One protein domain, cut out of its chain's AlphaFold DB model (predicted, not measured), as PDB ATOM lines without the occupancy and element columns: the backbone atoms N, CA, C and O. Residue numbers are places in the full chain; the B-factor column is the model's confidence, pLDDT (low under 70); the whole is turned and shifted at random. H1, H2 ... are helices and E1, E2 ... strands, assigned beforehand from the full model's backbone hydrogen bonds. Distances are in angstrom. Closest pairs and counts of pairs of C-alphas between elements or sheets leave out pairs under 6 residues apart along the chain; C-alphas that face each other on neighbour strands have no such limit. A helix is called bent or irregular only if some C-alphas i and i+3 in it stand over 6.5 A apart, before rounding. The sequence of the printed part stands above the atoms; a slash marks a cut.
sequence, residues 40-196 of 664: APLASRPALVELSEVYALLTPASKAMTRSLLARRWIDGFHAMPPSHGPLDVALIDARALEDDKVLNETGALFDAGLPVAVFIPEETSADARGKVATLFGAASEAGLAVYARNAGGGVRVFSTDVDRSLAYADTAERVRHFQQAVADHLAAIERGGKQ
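This is residues 40 to 196 of the 664 residues of an uncharacterized protein of Dyella sp. SG609 (UniProt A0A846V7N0). A strongly twisted sheet of five strands makes the middle of three layers: H1 and the long H6 cover one face, H4 and H5 the other. Short H3 packs on H5, and H2 sits by the E1 end of the sheet. The printed part has 157 residues, of mixed class, with six named helices and five named strands in the order E1 H1 H2 E2 H3 H4 E3 H5 E4 E5 H6. The mixed sheet runs E1 E2 E3 E4 E5, antiparallel but for the parallel pair E2 and E3. The whole is compact, with a radius of gyration of the C-alphas of 14.7 A and spans of 38 by 37 by 29 A.

Find C-alpha 47 at (201.079, 190.068, 107.593), where E1 begins, residues 47 to 50. The other strands are E2, residues 89 to 94, 16.4 A; E3, 117 to 120; E4, 145 to 150, 16.9 A; and E5, 156 to 161, 16.4 A. The helices are H1, residues 51 to 58; H2, 63 to 70; H3, 95 to 99; H4, 101 to 112, 16.0 A; H5, 127 to 137, 15.8 A; and H6, 170 to 191, 31.6 A, ending at C-alpha 191 (182.723, 180.073, 103.234). H1 is only just irregular: C-alphas 52 and 55 are 7.0 A apart.

Look across the sheet for N and O within hydrogen-bond range: N 92 and O 47, 2.8 A, for E1 and E2; N 118 and O 91, 2.8 A, for E2 and E3; N 119 and O 146, 2.8 A, for E3 and E4; N 149 and O 157, 2.8 A, for the hairpin E4 and E5. E2, H3 H4 and E3 form a strand-helix-strand unit, parallel neighbour strands joined through helices, with a right-handed crossover. H6 lies over E4 at a height over the sheet of 8.7 A; its closest C-alphas to E5 are Val 183 and Phe 159, 6.7 A. On the same face H1 lies over E3, and H6 touches it with residues 176 to 184 alone, closest C-alphas Ser 52 and Gln 180, 6.9 A. On the opposite face H5 touches H4, which meets it with residues 104 to 108 alone, closest C-alphas Leu 136 and Gly 108, 5.8 A; H3, which only grazes the sheet with residues 95 to 98, touches H5, closest C-alphas Arg 96 and Ala 129, 5.4 A. H2 only grazes the sheet with residues 69 to 70. Every O i to N i+4 pair is within hydrogen-bond range in H2, H4 and H6; H5 has 6 of 7, H1 1 of 4 beside 4 of 5 O i to N i+3, and H3 0 of 1 beside 1 of 2.

The C-alphas farthest apart, of His 79 and Ala 170, are 43.0 A apart. The printed part has no cut; the link H2 to E2, 18 residues, is long. Look for pLDDT under 70 at residues 60 to 61, 75 to 87, 152 to 154, 164 to 170 and 192 to 196.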
ATOM      1  N   ALA A  40     210.249 203.313 102.100       81.75
ATOM      2  CA  ALA A  40     210.319 201.978 102.688       81.75
ATOM      3  C   ALA A  40     208.917 201.362 102.887       81.75
ATOM      4  O   ALA A  40     208.002 202.057 103.360       81.75
ATOM      5  N   PRO A  41     208.732 200.058 102.601       84.00
ATOM      6  CA  PRO A  41     207.449 199.386 102.787       84.00
ATOM      7  C   PRO A  41     207.006 199.367 104.263       84.00
ATOM      8  O   PRO A  41     207.818 199.495 105.187       84.00
ATOM      9  N   LEU A  42     205.698 199.234 104.501       84.81
ATOM     10  CA  LEU A  42     205.127 199.098 105.851       84.81
ATOM     11  C   LEU A  42     205.460 197.750 106.509       84.81
ATOM     12  O   LEU A  42     205.534 197.662 107.732       84.81
ATOM     13  N   ALA A  43     205.678 196.714 105.709       83.44
ATOM     14  CA  ALA A  43     206.158 195.411 106.145       83.44
ATOM     15  C   ALA A  43     207.008 194.801 105.029       83.44
ATOM     16  O   ALA A  43     206.740 195.024 103.851       83.44
ATOM     17  N   SER A  44     208.031 194.031 105.393       84.25
ATOM     18  CA  SER A  44     208.886 193.338 104.424       84.25
ATOM     19  C   SER A  44     208.279 192.031 103.912       84.25
ATOM     20  O   SER A  44     208.841 191.439 103.003       84.25
ATOM     21  N   ARG A  45     207.173 191.551 104.498       87.50
ATOM     22  CA  ARG A  45     206.478 190.296 104.159       87.50
ATOM     23  C   ARG A  45     204.968 190.446 104.399       87.50
ATOM     24  O   ARG A  45     204.581 191.393 105.094       87.50
ATOM     25  N   PRO A  46     204.119 189.541 103.872       89.25
ATOM     26  CA  PRO A  46     202.687 189.567 104.149       89.25
ATOM     27  C   PRO A  46     202.413 189.358 105.644       89.25
ATOM     28  O   PRO A  46     203.003 188.477 106.274       89.25
ATOM     29  N   ALA A  47     201.517 190.167 106.204       89.19
ATOM     30  CA  ALA A  47     201.079 190.068 107.593       89.19
ATOM     31  C   ALA A  47     199.621 189.606 107.650       89.19
ATOM     32  O   ALA A  47     198.787 190.137 106.919       89.19
ATOM     33  N   LEU A  48     199.304 188.645 108.520       89.56
ATOM     34  CA  LEU A  48     197.919 188.219 108.728       89.56
ATOM     35  C   LEU A  48     197.229 189.204 109.677       89.56
ATOM     36  O   LEU A  48     197.738 189.477 110.768       89.56
ATOM     37  N   VAL A  49     196.103 189.769 109.251       89.81
ATOM     38  CA  VAL A  49     195.332 190.753 110.025       89.81
ATOM     39  C   VAL A  49     193.836 190.516 109.854       89.81
ATOM     40  O   VAL A  49     193.404 190.013 108.818       89.81
ATOM     41  N   GLU A  50     193.039 190.939 110.834       89.50
ATOM     42  CA  GLU A  50     191.587 190.965 110.663       89.50
ATOM     43  C   GLU A  50     191.187 192.093 109.699       89.50
ATOM     44  O   GLU A  50     191.726 193.205 109.749       89.50
ATOM     45  N   LEU A  51     190.188 191.851 108.848       88.00
ATOM     46  CA  LEU A  51     189.654 192.848 107.909       88.00
ATOM     47  C   LEU A  51     189.250 194.178 108.581       88.00
ATOM     48  O   LEU A  51     189.412 195.258 108.001       88.00
ATOM     49  N   SER A  52     188.719 194.103 109.802       85.62
ATOM     50  CA  SER A  52     188.313 195.259 110.611       85.62
ATOM     51  C   SER A  52     189.496 196.189 110.928       85.62
ATOM     52  O   SER A  52     189.333 197.411 110.969       85.62
ATOM     53  N   GLU A  53     190.697 195.627 111.075       86.06
ATOM     54  CA  GLU A  53     191.916 196.336 111.452       86.06
ATOM     55  C   GLU A  53     192.641 196.955 110.255       86.06
ATOM     56  O   GLU A  53     193.344 197.949 110.432       86.06
ATOM     57  N   VAL A  54     192.471 196.415 109.039       86.75
ATOM     58  CA  VAL A  54     193.218 196.842 107.837       86.75
ATOM     59  C   VAL A  54     193.174 198.355 107.656       86.75
ATOM     60  O   VAL A  54     194.209 199.006 107.536       86.75
ATOM     61  N   TYR A  55     191.977 198.939 107.669       81.75
ATOM     62  CA  TYR A  55     191.831 200.372 107.438       81.75
ATOM     63  C   TYR A  55     192.337 201.208 108.625       81.75
ATOM     64  O   TYR A  55     192.955 202.259 108.439       81.75
ATOM     65  N   ALA A  56     192.130 200.723 109.854       79.56
ATOM     66  CA  ALA A  56     192.605 201.375 111.073       79.56
ATOM     67  C   ALA A  56     194.139 201.362 111.189       79.56
ATOM     68  O   ALA A  56     194.721 202.292 111.732       79.56
ATOM     69  N   LEU A  57     194.821 200.356 110.641       79.44
ATOM     70  CA  LEU A  57     196.284 200.311 110.598       79.44
ATOM     71  C   LEU A  57     196.879 201.333 109.620       79.44
ATOM     72  O   LEU A  57     198.031 201.740 109.789       79.44
ATOM     73  N   LEU A  58     196.110 201.748 108.609       79.69
ATOM     74  CA  LEU A  58     196.585 202.568 107.494       79.69
ATOM     75  C   LEU A  58     196.205 204.057 107.589       79.69
ATOM     76  O   LEU A  58     196.749 204.845 106.818       79.69
ATOM     77  N   THR A  59     195.308 204.463 108.503       71.94
ATOM     78  CA  THR A  59     194.743 205.834 108.513       71.94
ATOM     79  C   THR A  59     195.068 206.737 109.714       71.94
ATOM     80  O   THR A  59     195.356 207.905 109.461       71.94
ATOM     81  N   PRO A  60     195.093 206.296 110.991       58.78
ATOM     82  CA  PRO A  60     195.401 207.173 112.130       58.78
ATOM     83  C   PRO A  60     196.794 206.924 112.741       58.78
ATOM     84  O   PRO A  60     197.279 207.743 113.521       58.78
ATOM     85  N   ALA A  61     197.440 205.796 112.434       61.91
ATOM     86  CA  ALA A  61     198.722 205.418 113.016       61.91
ATOM     87  C   ALA A  61     199.886 206.110 112.293       61.91
ATOM     88  O   ALA A  61     199.901 206.246 111.069       61.91
ATOM     89  N   SER A  62     200.912 206.521 113.046       70.56
ATOM     90  CA  SER A  62     202.177 206.899 112.412       70.56
ATOM     91  C   SER A  62     202.735 205.691 111.649       70.56
ATOM     92  O   SER A  62     202.644 204.562 112.136       70.56
ATOM     93  N   LYS A  63     203.368 205.907 110.485       75.00
ATOM     94  CA  LYS A  63     203.989 204.821 109.694       75.00
ATOM     95  C   LYS A  63     204.889 203.917 110.553       75.00
ATOM     96  O   LYS A  63     204.930 202.709 110.343       75.00
ATOM     97  N   ALA A  64     205.581 204.487 111.544       77.94
ATOM     98  CA  ALA A  64     206.415 203.753 112.497       77.94
ATOM     99  C   ALA A  64     205.610 202.816 113.417       77.94
ATOM    100  O   ALA A  64     206.009 201.671 113.629       77.94
ATOM    101  N   MET A  65     204.463 203.271 113.926       80.50
ATOM    102  CA  MET A  65     203.560 202.445 114.731       80.50
ATOM    103  C   MET A  65     202.956 201.312 113.894       80.50
ATOM    104  O   MET A  65     202.991 200.161 114.330       80.50
ATOM    105  N   THR A  66     202.488 201.604 112.676       82.94
ATOM    106  CA  THR A  66     201.974 200.584 111.747       82.94
ATOM    107  C   THR A  66     203.036 199.527 111.453       82.94
ATOM    108  O   THR A  66     202.770 198.338 111.613       82.94
ATOM    109  N   ARG A  67     204.271 199.939 111.128       84.75
ATOM    110  CA  ARG A  67     205.411 199.024 110.933       84.75
ATOM    111  C   ARG A  67     205.637 198.121 112.142       84.75
ATOM    112  O   ARG A  67     205.772 196.912 111.984       84.75
ATOM    113  N   SER A  68     205.648 198.689 113.350       82.81
ATOM    114  CA  SER A  68     205.859 197.912 114.575       82.81
ATOM    115  C   SER A  68     204.747 196.896 114.839       82.81
ATOM    116  O   SER A  68     205.033 195.840 115.402       82.81
ATOM    117  N   LEU A  69     203.495 197.210 114.499       82.75
ATOM    118  CA  LEU A  69     202.367 196.294 114.674       82.75
ATOM    119  C   LEU A  69     202.408 195.167 113.642       82.75
ATOM    120  O   LEU A  69     202.287 194.001 114.012       82.75
ATOM    121  N   LEU A  70     202.654 195.500 112.373       84.06
ATOM    122  CA  LEU A  70     202.743 194.512 111.298       84.06
ATOM    123  C   LEU A  70     203.930 193.566 111.487       84.06
ATOM    124  O   LEU A  70     203.780 192.371 111.257       84.06
ATOM    125  N   ALA A  71     205.072 194.062 111.980       79.00
ATOM    126  CA  ALA A  71     206.253 193.244 112.269       79.00
ATOM    127  C   ALA A  71     205.990 192.084 113.245       79.00
ATOM    128  O   ALA A  71     206.665 191.062 113.190       79.00
ATOM    129  N   ARG A  72     205.003 192.227 114.137       76.00
ATOM    130  CA  ARG A  72     204.638 191.202 115.130       76.00
ATOM    131  C   ARG A  72     203.651 190.158 114.600       76.00
ATOM    132  O   ARG A  72     203.334 189.225 115.327       76.00
ATOM    133  N   ARG A  73     203.136 190.335 113.381       77.00
ATOM    134  CA  ARG A  73     202.033 189.549 112.795       77.00
ATOM    135  C   ARG A  73     202.448 188.816 111.513       77.00
ATOM    136  O   ARG A  73     201.621 188.529 110.648       77.00
ATOM    137  N   TRP A  74     203.746 188.576 111.350       72.25
ATOM    138  CA  TRP A  74     204.294 187.922 110.166       72.25
ATOM    139  C   TRP A  74     204.008 186.423 110.146       72.25
ATOM    140  O   TRP A  74     203.929 185.770 111.184       72.25
ATOM    141  N   ILE A  75     203.886 185.888 108.932       65.06
ATOM    142  CA  ILE A  75     203.668 184.465 108.685       65.06
ATOM    143  C   ILE A  75     205.036 183.768 108.565       65.06
ATOM    144  O   ILE A  75     205.830 184.053 107.658       65.06
ATOM    145  N   ASP A  76     205.325 182.849 109.488       56.22
ATOM    146  CA  ASP A  76     206.556 182.058 109.480       56.22
ATOM    147  C   ASP A  76     206.446 180.841 108.548       56.22
ATOM    148  O   ASP A  76     205.717 179.891 108.812       56.22
ATOM    149  N   GLY A  77     207.256 180.844 107.482       52.66
ATOM    150  CA  GLY A  77     207.606 179.651 106.703       52.66
ATOM    151  C   GLY A  77     206.582 179.154 105.666       52.66
ATOM    152  O   GLY A  77     205.385 179.073 105.896       52.66
ATOM    153  N   PHE A  78     207.102 178.729 104.510       44.34
ATOM    154  CA  PHE A  78     206.391 178.278 103.298       44.34
ATOM    155  C   PHE A  78     205.537 176.991 103.426       44.34
ATOM    156  O   PHE A  78     205.072 176.478 102.410       44.34
ATOM    157  N   HIS A  79     205.331 176.438 104.628       42.00
ATOM    158  CA  HIS A  79     204.749 175.094 104.793       42.00
ATOM    159  C   HIS A  79     203.675 174.934 105.872       42.00
ATOM    160  O   HIS A  79     203.165 173.829 106.039       42.00
ATOM    161  N   ALA A  80     203.263 176.001 106.549       39.53
ATOM    162  CA  ALA A  80     202.120 175.936 107.447       39.53
ATOM    163  C   ALA A  80     201.215 177.137 107.184       39.53
ATOM    164  O   ALA A  80     201.505 178.247 107.622       39.53
ATOM    165  N   MET A  81     200.095 176.918 106.483       47.94
ATOM    166  CA  MET A  81     198.944 177.779 106.749       47.94
ATOM    167  C   MET A  81     198.698 177.718 108.260       47.94
ATOM    168  O   MET A  81     198.693 176.606 108.803       47.94
ATOM    169  N   PRO A  82     198.538 178.855 108.960       44.06
ATOM    170  CA  PRO A  82     198.136 178.806 110.353       44.06
ATOM    171  C   PRO A  82     196.858 177.954 110.441       44.06
ATOM    172  O   PRO A  82     195.933 178.174 109.654       44.06
ATOM    173  N   PRO A  83     196.807 176.950 111.337       42.03
ATOM    174  CA  PRO A  83     195.745 175.939 111.365       42.03
ATOM    175  C   PRO A  83     194.344 176.499 111.675       42.03
ATOM    176  O   PRO A  83     193.368 175.755 111.646       42.03
ATOM    177  N   SER A  84     194.226 177.800 111.933       48.19
ATOM    178  CA  SER A  84     192.969 178.527 112.068       48.19
ATOM    179  C   SER A  84     193.196 179.990 111.674       48.19
ATOM    180  O   SER A  84     193.720 180.762 112.478       48.19
ATOM    181  N   HIS A  85     192.845 180.371 110.449       57.81
ATOM    182  CA  HIS A  85     192.568 181.775 110.148       57.81
ATOM    183  C   HIS A  85     191.068 181.999 110.346       57.81
ATOM    184  O   HIS A  85     190.257 181.123 110.035       57.81
ATOM    185  N   GLY A  86     190.708 183.123 110.956       61.09
ATOM    186  CA  GLY A  86     189.323 183.536 111.100       61.09
ATOM    187  C   GLY A  86     188.679 183.781 109.731       61.09
ATOM    188  O   GLY A  86     189.377 184.042 108.749       61.09
ATOM    189  N   PRO A  87     187.340 183.764 109.653       68.50
ATOM    190  CA  PRO A  87     186.605 183.901 108.393       68.50
ATOM    191  C   PRO A  87     186.793 185.247 107.674       68.50
ATOM    192  O   PRO A  87     186.414 185.431 106.519       68.50
ATOM    193  N   LEU A  88     187.369 186.220 108.380       82.12
ATOM    194  CA  LEU A  88     187.608 187.584 107.918       82.12
ATOM    195  C   LEU A  88     189.097 187.951 107.941       82.12
ATOM    196  O   LEU A  88     189.436 189.133 107.831       82.12
ATOM    197  N   ASP A  89     189.981 186.968 108.099       87.88
ATOM    198  CA  ASP A  89     191.416 187.204 108.051       87.88
ATOM    199  C   ASP A  89     191.863 187.470 106.614       87.88
ATOM    200  O   ASP A  89     191.445 186.808 105.661       87.88
ATOM    201  N   VAL A  90     192.755 188.446 106.466       90.94
ATOM    202  CA  VAL A  90     193.347 188.815 105.181       90.94
ATOM    203  C   VAL A  90     194.860 188.940 105.310       90.94
ATOM    204  O   VAL A  90     195.389 189.376 106.335       90.94
ATOM    205  N   ALA A  91     195.581 188.586 104.249       93.06
ATOM    206  CA  ALA A  91     197.007 188.866 104.152       93.06
ATOM    207  C   ALA A  91     197.217 190.311 103.685       93.06
ATOM    208  O   ALA A  91     196.934 190.640 102.536       93.06
ATOM    209  N   LEU A  92     197.715 191.180 104.562       93.25
ATOM    210  CA  LEU A  92     198.060 192.560 104.234       93.25
ATOM    211  C   LEU A  92     199.494 192.651 103.703       93.25
ATOM    212  O   LEU A  92     200.439 192.203 104.357       93.25
ATOM    213  N   ILE A  93     199.661 193.280 102.540       93.31
ATOM    214  CA  ILE A  93     200.954 193.521 101.900       93.31
ATOM    215  C   ILE A  93     201.069 194.962 101.384       93.31
ATOM    216  O   ILE A  93     200.114 195.534 100.863       93.31
ATOM    217  N   ASP A  94     202.254 195.555 101.522       92.12
ATOM    218  CA  ASP A  94     202.617 196.813 100.864       92.12
ATOM    219  C   ASP A  94     203.129 196.498  99.455       92.12
ATOM    220  O   ASP A  94     204.064 195.710  99.307       92.12
ATOM    221  N   ALA A  95     202.545 197.105  98.419       91.25
ATOM    222  CA  ALA A  95     202.898 196.814  97.029       91.25
ATOM    223  C   ALA A  95     204.396 196.991  96.732       91.25
ATOM    224  O   ALA A  95     204.942 196.276  95.896       91.25
ATOM    225  N   ARG A  96     205.089 197.883  97.451       90.44
ATOM    226  CA  ARG A  96     206.538 198.103  97.298       90.44
ATOM    227  C   ARG A  96     207.370 196.895  97.735       90.44
ATOM    228  O   ARG A  96     208.462 196.694  97.222       90.44
ATOM    229  N   ALA A  97     206.864 196.066  98.649       90.62
ATOM    230  CA  ALA A  97     207.550 194.847  99.080       90.62
ATOM    231  C   ALA A  97     207.486 193.722  98.029       90.62
ATOM    232  O   ALA A  97     208.286 192.793  98.088       90.62
ATOM    233  N   LEU A  98     206.579 193.807  97.047       88.88
ATOM    234  CA  LEU A  98     206.431 192.805  95.983       88.88
ATOM    235  C   LEU A  98     207.558 192.844  94.937       88.88
ATOM    236  O   LEU A  98     207.625 191.963  94.080       88.88
ATOM    237  N   GLU A  99     208.439 193.846  94.992       85.75
ATOM    238  CA  GLU A  99     209.687 193.848  94.221       85.75
ATOM    239  C   GLU A  99     210.653 192.753  94.712       85.75
ATOM    240  O   GLU A  99     211.460 192.258  93.925       85.75
ATOM    241  N   ASP A 100     210.534 192.318  95.977       85.75
ATOM    242  CA  ASP A 100     211.212 191.120  96.467       85.75
ATOM    243  C   ASP A 100     210.472 189.866  95.987       85.75
ATOM    244  O   ASP A 100     209.350 189.535  96.377       85.75
ATOM    245  N   ASP A 101     211.174 189.121  95.148       78.81
ATOM    246  CA  ASP A 101     210.777 187.844  94.588       78.81
ATOM    247  C   ASP A 101     210.272 186.821  95.617       78.81
ATOM    248  O   ASP A 101     209.363 186.036  95.330       78.81
ATOM    249  N   LYS A 102     210.863 186.781  96.810       82.44
ATOM    250  CA  LYS A 102     210.423 185.876  97.872       82.44
ATOM    251  C   LYS A 102     209.038 186.284  98.371       82.44
ATOM    252  O   LYS A 102     208.156 185.435  98.466       82.44
ATOM    253  N   VAL A 103     208.835 187.577  98.607       87.31
ATOM    254  CA  VAL A 103     207.572 188.161  99.081       87.31
ATOM    255  C   VAL A 103     206.466 187.986  98.046       87.31
ATOM    256  O   VAL A 103     205.344 187.616  98.395       87.31
ATOM    257  N   LEU A 104     206.784 188.186  96.766       84.69
ATOM    258  CA  LEU A 104     205.864 187.954  95.657       84.69
ATOM    259  C   LEU A 104     205.366 186.502  95.635       84.69
ATOM    260  O   LEU A 104     204.162 186.261  95.588       84.69
ATOM    261  N   ASN A 105     206.283 185.533  95.720       78.44
ATOM    262  CA  ASN A 105     205.925 184.113  95.719       78.44
ATOM    263  C   ASN A 105     205.132 183.711  96.976       78.44
ATOM    264  O   ASN A 105     204.208 182.910  96.872       78.44
ATOM    265  N   GLU A 106     205.460 184.270  98.144       83.00
ATOM    266  CA  GLU A 106     204.707 184.052  99.389       83.00
ATOM    267  C   GLU A 106     203.279 184.586  99.284       83.00
ATOM    268  O   GLU A 106     202.324 183.873  99.576       83.00
ATOM    269  N   THR A 107     203.127 185.818  98.798       87.44
ATOM    270  CA  THR A 107     201.818 186.454  98.593       87.44
ATOM    271  C   THR A 107     200.981 185.669  97.587       87.44
ATOM    272  O   THR A 107     199.807 185.395  97.831       87.44
ATOM    273  N   GLY A 108     201.599 185.254  96.476       81.94
ATOM    274  CA  GLY A 108     200.957 184.412  95.473       81.94
ATOM    275  C   GLY A 108     200.516 183.065  96.036       81.94
ATOM    276  O   GLY A 108     199.406 182.638  95.751       81.94
ATOM    277  N   ALA A 109     201.328 182.424  96.883       78.38
ATOM    278  CA  ALA A 109     200.970 181.160  97.526       78.38
ATOM    279  C   ALA A 109     199.780 181.300  98.492       78.38
ATOM    280  O   ALA A 109     198.921 180.420  98.521       78.38
ATOM    281  N   LEU A 110     199.700 182.404  99.244       84.00
ATOM    282  CA  LEU A 110     198.567 182.701 100.129       84.00
ATOM    283  C   LEU A 110     197.273 182.901  99.334       84.00
ATOM    284  O   LEU A 110     196.262 182.266  99.629       84.00
ATOM    285  N   PHE A 111     197.326 183.720  98.280       85.50
ATOM    286  CA  PHE A 111     196.187 183.891  97.382       85.50
ATOM    287  C   PHE A 111     195.813 182.582  96.682       85.50
ATOM    288  O   PHE A 111     194.633 182.278  96.492       85.50
ATOM    289  N   ASP A 112     196.817 181.774  96.327       76.62
ATOM    290  CA  ASP A 112     196.611 180.478  95.697       76.62
ATOM    291  C   ASP A 112     195.910 179.471  96.611       76.62
ATOM    292  O   ASP A 112     195.135 178.643  96.134       76.62
ATOM    293  N   ALA A 113     196.152 179.583  97.915       76.56
ATOM    294  CA  ALA A 113     195.497 178.809  98.958       76.56
ATOM    295  C   ALA A 113     194.076 179.298  99.293       76.56
ATOM    296  O   ALA A 113     193.401 178.682 100.112       76.56
ATOM    297  N   GLY A 114     193.610 180.381  98.660       79.44
ATOM    298  CA  GLY A 114     192.278 180.947  98.871       79.44
ATOM    299  C   GLY A 114     192.205 182.055  99.920       79.44
ATOM    300  O   GLY A 114     191.122 182.603 100.114       79.44
ATOM    301  N   LEU A 115     193.326 182.435 100.546       86.19
ATOM    302  CA  LEU A 115     193.351 183.543 101.497       86.19
ATOM    303  C   LEU A 115     193.216 184.884 100.747       86.19
ATOM    304  O   LEU A 115     193.996 185.144  99.823       86.19
ATOM    305  N   PRO A 116     192.272 185.765 101.123       91.56
ATOM    306  CA  PRO A 116     192.174 187.092 100.529       91.56
ATOM    307  C   PRO A 116     193.415 187.935 100.841       91.56
ATOM    308  O   PRO A 116     193.961 187.885 101.944       91.56
ATOM    309  N   VAL A 117     193.845 188.749  99.878       93.81
ATOM    310  CA  VAL A 117     195.037 189.595 100.004       93.81
ATOM    311  C   VAL A 117     194.644 191.066  99.943       93.81
ATOM    312  O   VAL A 117     194.128 191.540  98.933       93.81
ATOM    313  N   ALA A 118     194.909 191.806 101.015       94.69
ATOM    314  CA  ALA A 118     194.797 193.257 101.064       94.69
ATOM    315  C   ALA A 118     196.119 193.890 100.604       94.69
ATOM    316  O   ALA A 118     197.158 193.704 101.231       94.69
ATOM    317  N   VAL A 119     196.090 194.656  99.520       94.38
ATOM    318  CA  VAL A 119     197.259 195.340  98.964       94.38
ATOM    319  C   VAL A 119     197.148 196.831  99.251       94.38
ATOM    320  O   VAL A 119     196.245 197.503  98.752       94.38
ATOM    321  N   PHE A 120     198.081 197.349 100.044       92.44
ATOM    322  CA  PHE A 120     198.271 198.780 100.249       92.44
ATOM    323  C   PHE A 120     199.179 199.340  99.151       92.44
ATOM    324  O   PHE A 120     200.301 198.865  98.958       92.44
ATOM    325  N   ILE A 121     198.693 200.351  98.432       89.00
ATOM    326  CA  ILE A 121     199.363 200.956  97.278       89.00
ATOM    327  C   ILE A 121     199.511 202.456  97.554       89.00
ATOM    328  O   ILE A 121     198.670 203.253  97.139       89.00
ATOM    329  N   PRO A 122     200.561 202.879  98.275       83.88
ATOM    330  CA  PRO A 122     200.785 204.297  98.516       83.88
ATOM    331  C   PRO A 122     201.019 205.051  97.198       83.88
ATOM    332  O   PRO A 122     201.471 204.475  96.201       83.88
ATOM    333  N   GLU A 123     200.732 206.353  97.195       78.75
ATOM    334  CA  GLU A 123     200.850 207.219  96.012       78.75
ATOM    335  C   GLU A 123     202.253 207.140  95.382       78.75
ATOM    336  O   GLU A 123     202.391 207.079  94.159       78.75
ATOM    337  N   GLU A 124     203.291 207.003  96.217       79.06
ATOM    338  CA  GLU A 124     204.695 206.948  95.804       79.06
ATOM    339  C   GLU A 124     205.146 205.580  95.249       79.06
ATOM    340  O   GLU A 124     206.324 205.395  94.947       79.06
ATOM    341  N   THR A 125     204.243 204.601  95.113       83.12
ATOM    342  CA  THR A 125     204.581 203.276  94.557       83.12
ATOM    343  C   THR A 125     205.087 203.405  93.113       83.12
ATOM    344  O   THR A 125     204.509 204.140  92.307       83.12
ATOM    345  N   SER A 126     206.155 202.686  92.756       81.56
ATOM    346  CA  SER A 126     206.696 202.656  91.389       81.56
ATOM    347  C   SER A 126     205.721 201.969  90.415       81.56
ATOM    348  O   SER A 126     204.834 201.210  90.817       81.56
ATOM    349  N   ALA A 127     205.852 202.227  89.110       77.75
ATOM    350  CA  ALA A 127     205.083 201.489  88.101       77.75
ATOM    351  C   ALA A 127     205.427 199.987  88.112       77.75
ATOM    352  O   ALA A 127     204.530 199.160  87.955       77.75
ATOM    353  N   ASP A 128     206.692 199.647  88.372       76.25
ATOM    354  CA  ASP A 128     207.177 198.267  88.434       76.25
ATOM    355  C   ASP A 128     206.561 197.504  89.617       76.25
ATOM    356  O   ASP A 128     205.995 196.426  89.422       76.25
ATOM    357  N   ALA A 129     206.548 198.097  90.816       80.38
ATOM    358  CA  ALA A 129     205.887 197.529  91.993       80.38
ATOM    359  C   ALA A 129     204.372 197.352  91.779       80.38
ATOM    360  O   ALA A 129     203.809 196.318  92.141       80.38
ATOM    361  N   ARG A 130     203.695 198.304  91.115       81.31
ATOM    362  CA  ARG A 130     202.284 198.122  90.712       81.31
ATOM    363  C   ARG A 130     202.123 196.981  89.697       81.31
ATOM    364  O   ARG A 130     201.175 196.206  89.793       81.31
ATOM    365  N   GLY A 131     203.060 196.830  88.760       78.81
ATOM    366  CA  GLY A 131     203.088 195.723  87.798       78.81
ATOM    367  C   GLY A 131     203.198 194.345  88.464       78.81
ATOM    368  O   GLY A 131     202.589 193.376  87.999       78.81
ATOM    369  N   LYS A 132     203.885 194.253  89.608       85.31
ATOM    370  CA  LYS A 132     203.942 193.030  90.425       85.31
ATOM    371  C   LYS A 132     202.591 192.651  91.047       85.31
ATOM    372  O   LYS A 132     202.322 191.468  91.222       85.31
ATOM    373  N   VAL A 133     201.689 193.602  91.289       88.31
ATOM    374  CA  VAL A 133     200.308 193.296  91.713       88.31
ATOM    375  C   VAL A 133     199.527 192.641  90.569       88.31
ATOM    376  O   VAL A 133     198.926 191.584  90.751       88.31
ATOM    377  N   ALA A 134     199.601 193.206  89.358       83.38
ATOM    378  CA  ALA A 134     198.963 192.618  88.173       83.38
ATOM    379  C   ALA A 134     199.515 191.221  87.859       83.38
ATOM    380  O   ALA A 134     198.802 190.374  87.328       83.38
ATOM    381  N   THR A 135     200.765 190.966  88.243       78.50
ATOM    382  CA  THR A 135     201.409 189.661  88.102       78.50
ATOM    383  C   THR A 135     200.752 188.582  88.957       78.50
ATOM    384  O   THR A 135     200.654 187.442  88.514       78.50
ATOM    385  N   LEU A 136     200.300 188.927  90.165       81.62
ATOM    386  CA  LEU A 136     199.665 187.983  91.085       81.62
ATOM    387  C   LEU A 136     198.200 187.716  90.736       81.62
ATOM    388  O   LEU A 136     197.736 186.589  90.859       81.62
ATOM    389  N   PHE A 137     197.475 188.756  90.321       84.81
ATOM    390  CA  PHE A 137     196.011 188.711  90.229       84.81
ATOM    391  C   PHE A 137     195.473 188.831  88.793       84.81
ATOM    392  O   PHE A 137     194.261 188.835  88.574       84.81
ATOM    393  N   GLY A 138     196.352 188.983  87.797       80.62
ATOM    394  CA  GLY A 138     196.014 189.275  86.398       80.62
ATOM    395  C   GLY A 138     195.714 190.750  86.110       80.62
ATOM    396  O   GLY A 138     195.790 191.170  84.956       80.62
ATOM    397  N   ALA A 139     195.417 191.547  87.141       86.75
ATOM    398  CA  ALA A 139     195.170 192.981  87.037       86.75
ATOM    399  C   ALA A 139     195.553 193.721  88.332       86.75
ATOM    400  O   ALA A 139     195.471 193.163  89.429       86.75
ATOM    401  N   ALA A 140     195.954 194.987  88.218       89.44
ATOM    402  CA  ALA A 140     196.303 195.841  89.357       89.44
ATOM    403  C   ALA A 140     195.306 196.993  89.502       89.44
ATOM    404  O   ALA A 140     195.144 197.780  88.571       89.44
ATOM    405  N   SER A 141     194.673 197.116  90.670       90.56
ATOM    406  CA  SER A 141     193.934 198.322  91.041       90.56
ATOM    407  C   SER A 141     194.927 199.446  91.329       90.56
ATOM    408  O   SER A 141     195.976 199.209  91.919       90.56
ATOM    409  N   GLU A 142     194.603 200.668  90.922       88.19
ATOM    410  CA  GLU A 142     195.375 201.868  91.259       88.19
ATOM    411  C   GLU A 142     194.879 202.558  92.540       88.19
ATOM    412  O   GLU A 142     195.363 203.635  92.876       88.19
ATOM    413  N   ALA A 143     193.905 201.974  93.246       89.19
ATOM    414  CA  ALA A 143     193.408 202.514  94.511       89.19
ATOM    415  C   ALA A 143     194.447 202.397  95.629       89.19
ATOM    416  O   ALA A 143     195.237 201.454  95.647       89.19
ATOM    417  N   GLY A 144     194.388 203.308  96.607       88.38
ATOM    418  CA  GLY A 144     195.297 203.281  97.761       88.38
ATOM    419  C   GLY A 144     195.237 201.981  98.580       88.38
ATOM    420  O   GLY A 144     196.226 201.589  99.203       88.38
ATOM    421  N   LEU A 145     194.089 201.301  98.572       91.56
ATOM    422  CA  LEU A 145     193.875 199.979  99.150       91.56
ATOM    423  C   LEU A 145     192.965 199.151  98.237       91.56
ATOM    424  O   LEU A 145     191.905 199.609  97.803       91.56
ATOM    425  N   ALA A 146     193.350 197.900  97.998       94.06
ATOM    426  CA  ALA A 146     192.530 196.936  97.277       94.06
ATOM    427  C   ALA A 146     192.574 195.564  97.958       94.06
ATOM    428  O   ALA A 146     193.650 195.070  98.278       94.06
ATOM    429  N   VAL A 147     191.415 194.940  98.177       94.56
ATOM    430  CA  VAL A 147     191.317 193.571  98.707       94.56
ATOM    431  C   VAL A 147     190.955 192.630  97.573       94.56
ATOM    432  O   VAL A 147     189.885 192.761  96.982       94.56
ATOM    433  N   TYR A 148     191.854 191.694  97.290       93.25
ATOM    434  CA  TYR A 148     191.749 190.682  96.251       93.25
ATOM    435  C   TYR A 148     191.273 189.365  96.857       93.25
ATOM    436  O   TYR A 148     191.904 188.830  97.766       93.25
ATOM    437  N   ALA A 149     190.184 188.821  96.327       89.94
ATOM    438  CA  ALA A 149     189.628 187.534  96.718       89.94
ATOM    439  C   ALA A 149     189.279 186.707  95.476       89.94
ATOM    440  O   ALA A 149     188.973 187.243  94.409       89.94
ATOM    441  N   ARG A 150     189.302 185.382  95.611       80.75
ATOM    442  CA  ARG A 150     188.794 184.484  94.567       80.75
ATOM    443  C   ARG A 150     187.270 184.579  94.504       80.75
ATOM    444  O   ARG A 150     186.617 184.839  95.513       80.75
ATOM    445  N   ASN A 151     186.695 184.387  93.323       73.50
ATOM    446  CA  ASN A 151     185.247 184.298  93.160       73.50
ATOM    447  C   ASN A 151     184.806 182.825  93.058       73.50
ATOM    448  O   ASN A 151     185.529 182.000  92.501       73.50
ATOM    449  N   ALA A 152     183.616 182.490  93.571       60.31
ATOM    450  CA  ALA A 152     183.122 181.108  93.671       60.31
ATOM    451  C   ALA A 152     182.854 180.420  92.309       60.31
ATOM    452  O   ALA A 152     182.628 179.215  92.265       60.31
ATOM    453  N   GLY A 153     182.901 181.174  91.203       54.94
ATOM    454  CA  GLY A 153     182.741 180.695  89.823       54.94
ATOM    455  C   GLY A 153     183.918 181.029  88.898       54.94
ATOM    456  O   GLY A 153     183.718 181.125  87.693       54.94
ATOM    457  N   GLY A 154     185.112 181.264  89.455       64.12
ATOM    458  CA  GLY A 154     186.295 181.682  88.694       64.12
ATOM    459  C   GLY A 154     186.459 183.204  88.591       64.12
ATOM    460  O   GLY A 154     185.528 183.975  88.832       64.12
ATOM    461  N   GLY A 155     187.680 183.643  88.282       75.31
ATOM    462  CA  GLY A 155     188.071 185.053  88.227       75.31
ATOM    463  C   GLY A 155     188.428 185.663  89.589       75.31
ATOM    464  O   GLY A 155     188.365 185.015  90.641       75.31
ATOM    465  N   VAL A 156     188.827 186.938  89.563       84.81
ATOM    466  CA  VAL A 156     189.247 187.687  90.757       84.81
ATOM    467  C   VAL A 156     188.218 188.759  91.104       84.81
ATOM    468  O   VAL A 156     187.863 189.597  90.272       84.81
ATOM    469  N   ARG A 157     187.758 188.752  92.358       90.56
ATOM    470  CA  ARG A 157     186.934 189.809  92.940       90.56
ATOM    471  C   ARG A 157     187.828 190.784  93.691       90.56
ATOM    472  O   ARG A 157     188.620 190.379  94.536       90.56
ATOM    473  N   VAL A 158     187.663 192.068  93.405       90.81
ATOM    474  CA  VAL A 158     188.364 193.153  94.076       90.81
ATOM    475  C   VAL A 158     187.376 194.133  94.676       90.81
ATOM    476  O   VAL A 158     186.330 194.450  94.106       90.81
ATOM    477  N   PHE A 159     187.723 194.606  95.860       92.50
ATOM    478  CA  PHE A 159     187.103 195.762  96.475       92.50
ATOM    479  C   PHE A 159     188.185 196.819  96.600       92.50
ATOM    480  O   PHE A 159     189.274 196.519  97.094       92.50
ATOM    481  N   SER A 160     187.905 198.038  96.153       91.44
ATOM    482  CA  SER A 160     188.884 199.120  96.118       91.44
ATOM    483  C   SER A 160     188.396 200.344  96.879       91.44
ATOM    484  O   SER A 160     187.218 200.712  96.852       91.44
ATOM    485  N   THR A 161     189.319 200.987  97.587       88.81
ATOM    486  CA  THR A 161     189.063 202.252  98.268       88.81
ATOM    487  C   THR A 161     190.350 203.054  98.393       88.81
ATOM    488  O   THR A 161     191.438 202.495  98.519       88.81
ATOM    489  N   ASP A 162     190.237 204.376  98.366       83.44
ATOM    490  CA  ASP A 162     191.384 205.237  98.617       83.44
ATOM    491  C   ASP A 162     191.630 205.377 100.121       83.44
ATOM    492  O   ASP A 162     190.714 205.569 100.933       83.44
ATOM    493  N   VAL A 163     192.904 205.287 100.492       76.31
ATOM    494  CA  VAL A 163     193.370 205.509 101.859       76.31
ATOM    495  C   VAL A 163     193.598 207.009 102.019       76.31
ATOM    496  O   VAL A 163     194.687 207.519 101.771       76.31
ATOM    497  N   ASP A 164     192.537 207.732 102.370       65.56
ATOM    498  CA  ASP A 164     192.640 209.142 102.739       65.56
ATOM    499  C   ASP A 164     193.208 209.274 104.164       65.56
ATOM    500  O   ASP A 164     193.004 208.413 105.023       65.56
ATOM    501  N   ARG A 165     193.914 210.371 104.440       54.12
ATOM    502  CA  ARG A 165     194.624 210.617 105.705       54.12
ATOM    503  C   ARG A 165     193.693 210.928 106.886       54.12
ATOM    504  O   ARG A 165     194.187 211.174 107.981       54.12
ATOM    505  N   SER A 166     192.367 210.950 106.701       54.06
ATOM    506  CA  SER A 166     191.427 211.306 107.769       54.06
ATOM    507  C   SER A 166     190.082 210.578 107.692       54.06
ATOM    508  O   SER A 166     189.213 210.901 106.881       54.06
ATOM    509  N   LEU A 167     189.866 209.662 108.642       57.16
ATOM    510  CA  LEU A 167     188.545 209.129 109.005       57.16
ATOM    511  C   LEU A 167     187.647 210.159 109.711       57.16
ATOM    512  O   LEU A 167     186.482 209.869 109.965       57.16
ATOM    513  N   ALA A 168     188.168 211.341 110.061       55.19
ATOM    514  CA  ALA A 168     187.415 212.335 110.826       55.19
ATOM    515  C   ALA A 168     186.241 212.939 110.033       55.19
ATOM    516  O   ALA A 168     185.341 213.535 110.620       55.19
ATOM    517  N   TYR A 169     186.231 212.773 108.707       63.94
ATOM    518  CA  TYR A 169     185.105 213.151 107.859       63.94
ATOM    519  C   TYR A 169     184.089 212.006 107.777       63.94
ATOM    520  O   TYR A 169     184.431 210.891 107.379       63.94
ATOM    521  N   ALA A 170     182.829 212.298 108.113       67.25
ATOM    522  CA  ALA A 170     181.739 211.318 108.146       67.25
ATOM    523  C   ALA A 170     181.585 210.541 106.823       67.25
ATOM    524  O   ALA A 170     181.414 209.324 106.847       67.25
ATOM    525  N   ASP A 171     181.741 211.217 105.681       72.38
ATOM    526  CA  ASP A 171     181.656 210.604 104.348       72.38
ATOM    527  C   ASP A 171     182.761 209.565 104.102       72.38
ATOM    528  O   ASP A 171     182.521 208.518 103.494       72.38
ATOM    529  N   THR A 172     183.975 209.829 104.597       73.25
ATOM    530  CA  THR A 172     185.106 208.898 104.500       73.25
ATOM    531  C   THR A 172     184.871 207.682 105.393       73.25
ATOM    532  O   THR A 172     185.030 206.555 104.929       73.25
ATOM    533  N   ALA A 173     184.422 207.882 106.635       76.75
ATOM    534  CA  ALA A 173     184.097 206.781 107.543       76.75
ATOM    535  C   ALA A 173     182.964 205.889 107.002       76.75
ATOM    536  O   ALA A 173     183.040 204.662 107.080       76.75
ATOM    537  N   GLU A 174     181.931 206.483 106.398       80.00
ATOM    538  CA  GLU A 174     180.822 205.733 105.806       80.00
ATOM    539  C   GLU A 174     181.275 204.897 104.599       80.00
ATOM    540  O   GLU A 174     180.954 203.708 104.523       80.00
ATOM    541  N   ARG A 175     182.069 205.480 103.688       82.88
ATOM    542  CA  ARG A 175     182.664 204.768 102.543       82.88
ATOM    543  C   ARG A 175     183.460 203.544 102.994       82.88
ATOM    544  O   ARG A 175     183.310 202.465 102.423       82.88
ATOM    545  N   VAL A 176     184.279 203.705 104.029       83.19
ATOM    546  CA  VAL A 176     185.115 202.634 104.595       83.19
ATOM    547  C   VAL A 176     184.265 201.534 105.205       83.19
ATOM    548  O   VAL A 176     184.518 200.359 104.953       83.19
ATOM    549  N   ARG A 177     183.217 201.899 105.947       84.88
ATOM    550  CA  ARG A 177     182.275 200.933 106.513       84.88
ATOM    551  C   ARG A 177     181.602 200.102 105.418       84.88
ATOM    552  O   ARG A 177     181.494 198.890 105.560       84.88
ATOM    553  N   HIS A 178     181.171 200.732 104.323       86.81
ATOM    554  CA  HIS A 178     180.592 200.013 103.183       86.81
ATOM    555  C   HIS A 178     181.599 199.096 102.492       86.81
ATOM    556  O   HIS A 178     181.255 197.964 102.163       86.81
ATOM    557  N   PHE A 179     182.837 199.560 102.325       89.56
ATOM    558  CA  PHE A 179     183.934 198.746 101.815       89.56
ATOM    559  C   PHE A 179     184.178 197.506 102.691       89.56
ATOM    560  O   PHE A 179     184.146 196.390 102.179       89.56
ATOM    561  N   GLN A 180     184.343 197.677 104.007       88.44
ATOM    562  CA  GLN A 180     184.565 196.568 104.941       88.44
ATOM    563  C   GLN A 180     183.386 195.591 104.957       88.44
ATOM    564  O   GLN A 180     183.600 194.383 104.894       88.44
ATOM    565  N   GLN A 181     182.150 196.102 104.981       88.88
ATOM    566  CA  GLN A 181     180.952 195.266 104.950       88.88
ATOM    567  C   GLN A 181     180.884 194.431 103.668       88.88
ATOM    568  O   GLN A 181     180.647 193.233 103.736       88.88
ATOM    569  N   ALA A 182     181.132 195.037 102.505       88.06
ATOM    570  CA  ALA A 182     181.051 194.332 101.231       88.06
ATOM    571  C   ALA A 182     182.125 193.246 101.085       88.06
ATOM    572  O   ALA A 182     181.840 192.177 100.542       88.06
ATOM    573  N   VAL A 183     183.338 193.498 101.589       90.00
ATOM    574  CA  VAL A 183     184.383 192.472 101.653       90.00
ATOM    575  C   VAL A 183     183.935 191.344 102.585       90.00
ATOM    576  O   VAL A 183     183.945 190.190 102.170       90.00
ATOM    577  N   ALA A 184     183.479 191.659 103.800       89.56
ATOM    578  CA  ALA A 184     183.034 190.657 104.769       89.56
ATOM    579  C   ALA A 184     181.876 189.795 104.238       89.56
ATOM    580  O   ALA A 184     181.917 188.572 104.356       89.56
ATOM    581  N   ASP A 185     180.881 190.413 103.596       87.44
ATOM    582  CA  ASP A 185     179.743 189.717 102.992       87.44
ATOM    583  C   ASP A 185     180.191 188.755 101.884       87.44
ATOM    584  O   ASP A 185     179.671 187.640 101.783       87.44
ATOM    585  N   HIS A 186     181.170 189.164 101.067       86.19
ATOM    586  CA  HIS A 186     181.746 188.327 100.012       86.19
ATOM    587  C   HIS A 186     182.510 187.134 100.584       86.19
ATOM    588  O   HIS A 186     182.277 186.003 100.160       86.19
ATOM    589  N   LEU A 187     183.370 187.360 101.580       84.69
ATOM    590  CA  LEU A 187     184.121 186.286 102.239       84.69
ATOM    591  C   LEU A 187     183.179 185.288 102.921       84.69
ATOM    592  O   LEU A 187     183.250 184.091 102.653       84.69
ATOM    593  N   ALA A 188     182.194 185.779 103.675       83.69
ATOM    594  CA  ALA A 188     181.187 184.936 104.314       83.69
ATOM    595  C   ALA A 188     180.318 184.161 103.304       83.69
ATOM    596  O   ALA A 188     179.741 183.126 103.646       83.69
ATOM    597  N   ALA A 189     180.137 184.665 102.078       78.94
ATOM    598  CA  ALA A 189     179.424 183.944 101.023       78.94
ATOM    599  C   ALA A 189     180.250 182.772 100.470       78.94
ATOM    600  O   ALA A 189     179.692 181.691 100.265       78.94
ATOM    601  N   ILE A 190     181.563 182.964 100.291       75.56
ATOM    602  CA  ILE A 190     182.494 181.909  99.861       75.56
ATOM    603  C   ILE A 190     182.508 180.766 100.880       75.56
ATOM    604  O   ILE A 190     182.350 179.605 100.506       75.56
ATOM    605  N   GLU A 191     182.631 181.082 102.170       73.19
ATOM    606  CA  GLU A 191     182.723 180.073 103.234       73.19
ATOM    607  C   GLU A 191     181.470 179.217 103.385       73.19
ATOM    608  O   GLU A 191     181.549 178.018 103.647       73.19
ATOM    609  N   ARG A 192     180.292 179.813 103.185       69.06
ATOM    610  CA  ARG A 192     179.012 179.100 103.276       69.06
ATOM    611  C   ARG A 192     178.769 178.142 102.101       69.06
ATOM    612  O   ARG A 192     177.670 177.600 101.993       69.06
ATOM    613  N   GLY A 193     179.741 177.961 101.200       60.06
ATOM    614  CA  GLY A 193     179.564 177.230  99.940       60.06
ATOM    615  C   GLY A 193     178.462 177.847  99.073       60.06
ATOM    616  O   GLY A 193     177.833 177.162  98.263       60.06
ATOM    617  N   GLY A 194     178.158 179.126  99.311       43.19
ATOM    618  CA  GLY A 194     176.976 179.775  98.794       43.19
ATOM    619  C   GLY A 194     177.139 180.052  97.314       43.19
ATOM    620  O   GLY A 194     177.902 180.934  96.926       43.19
ATOM    621  N   LYS A 195     176.337 179.375  96.484       38.66
ATOM    622  CA  LYS A 195     175.867 180.000  95.246       38.66
ATOM    623  C   LYS A 195     175.309 181.360  95.653       38.66
ATOM    624  O   LYS A 195     174.312 181.416  96.377       38.66
ATOM    625  N   GLN A 196     175.968 182.444  95.250       36.72
ATOM    626  CA  GLN A 196     175.336 183.756  95.310       36.72
ATOM    627  C   GLN A 196     173.954 183.648  94.639       36.72
ATOM    628  O   GLN A 196     173.781 182.825  93.732       36.72
TER     629      GLN A 196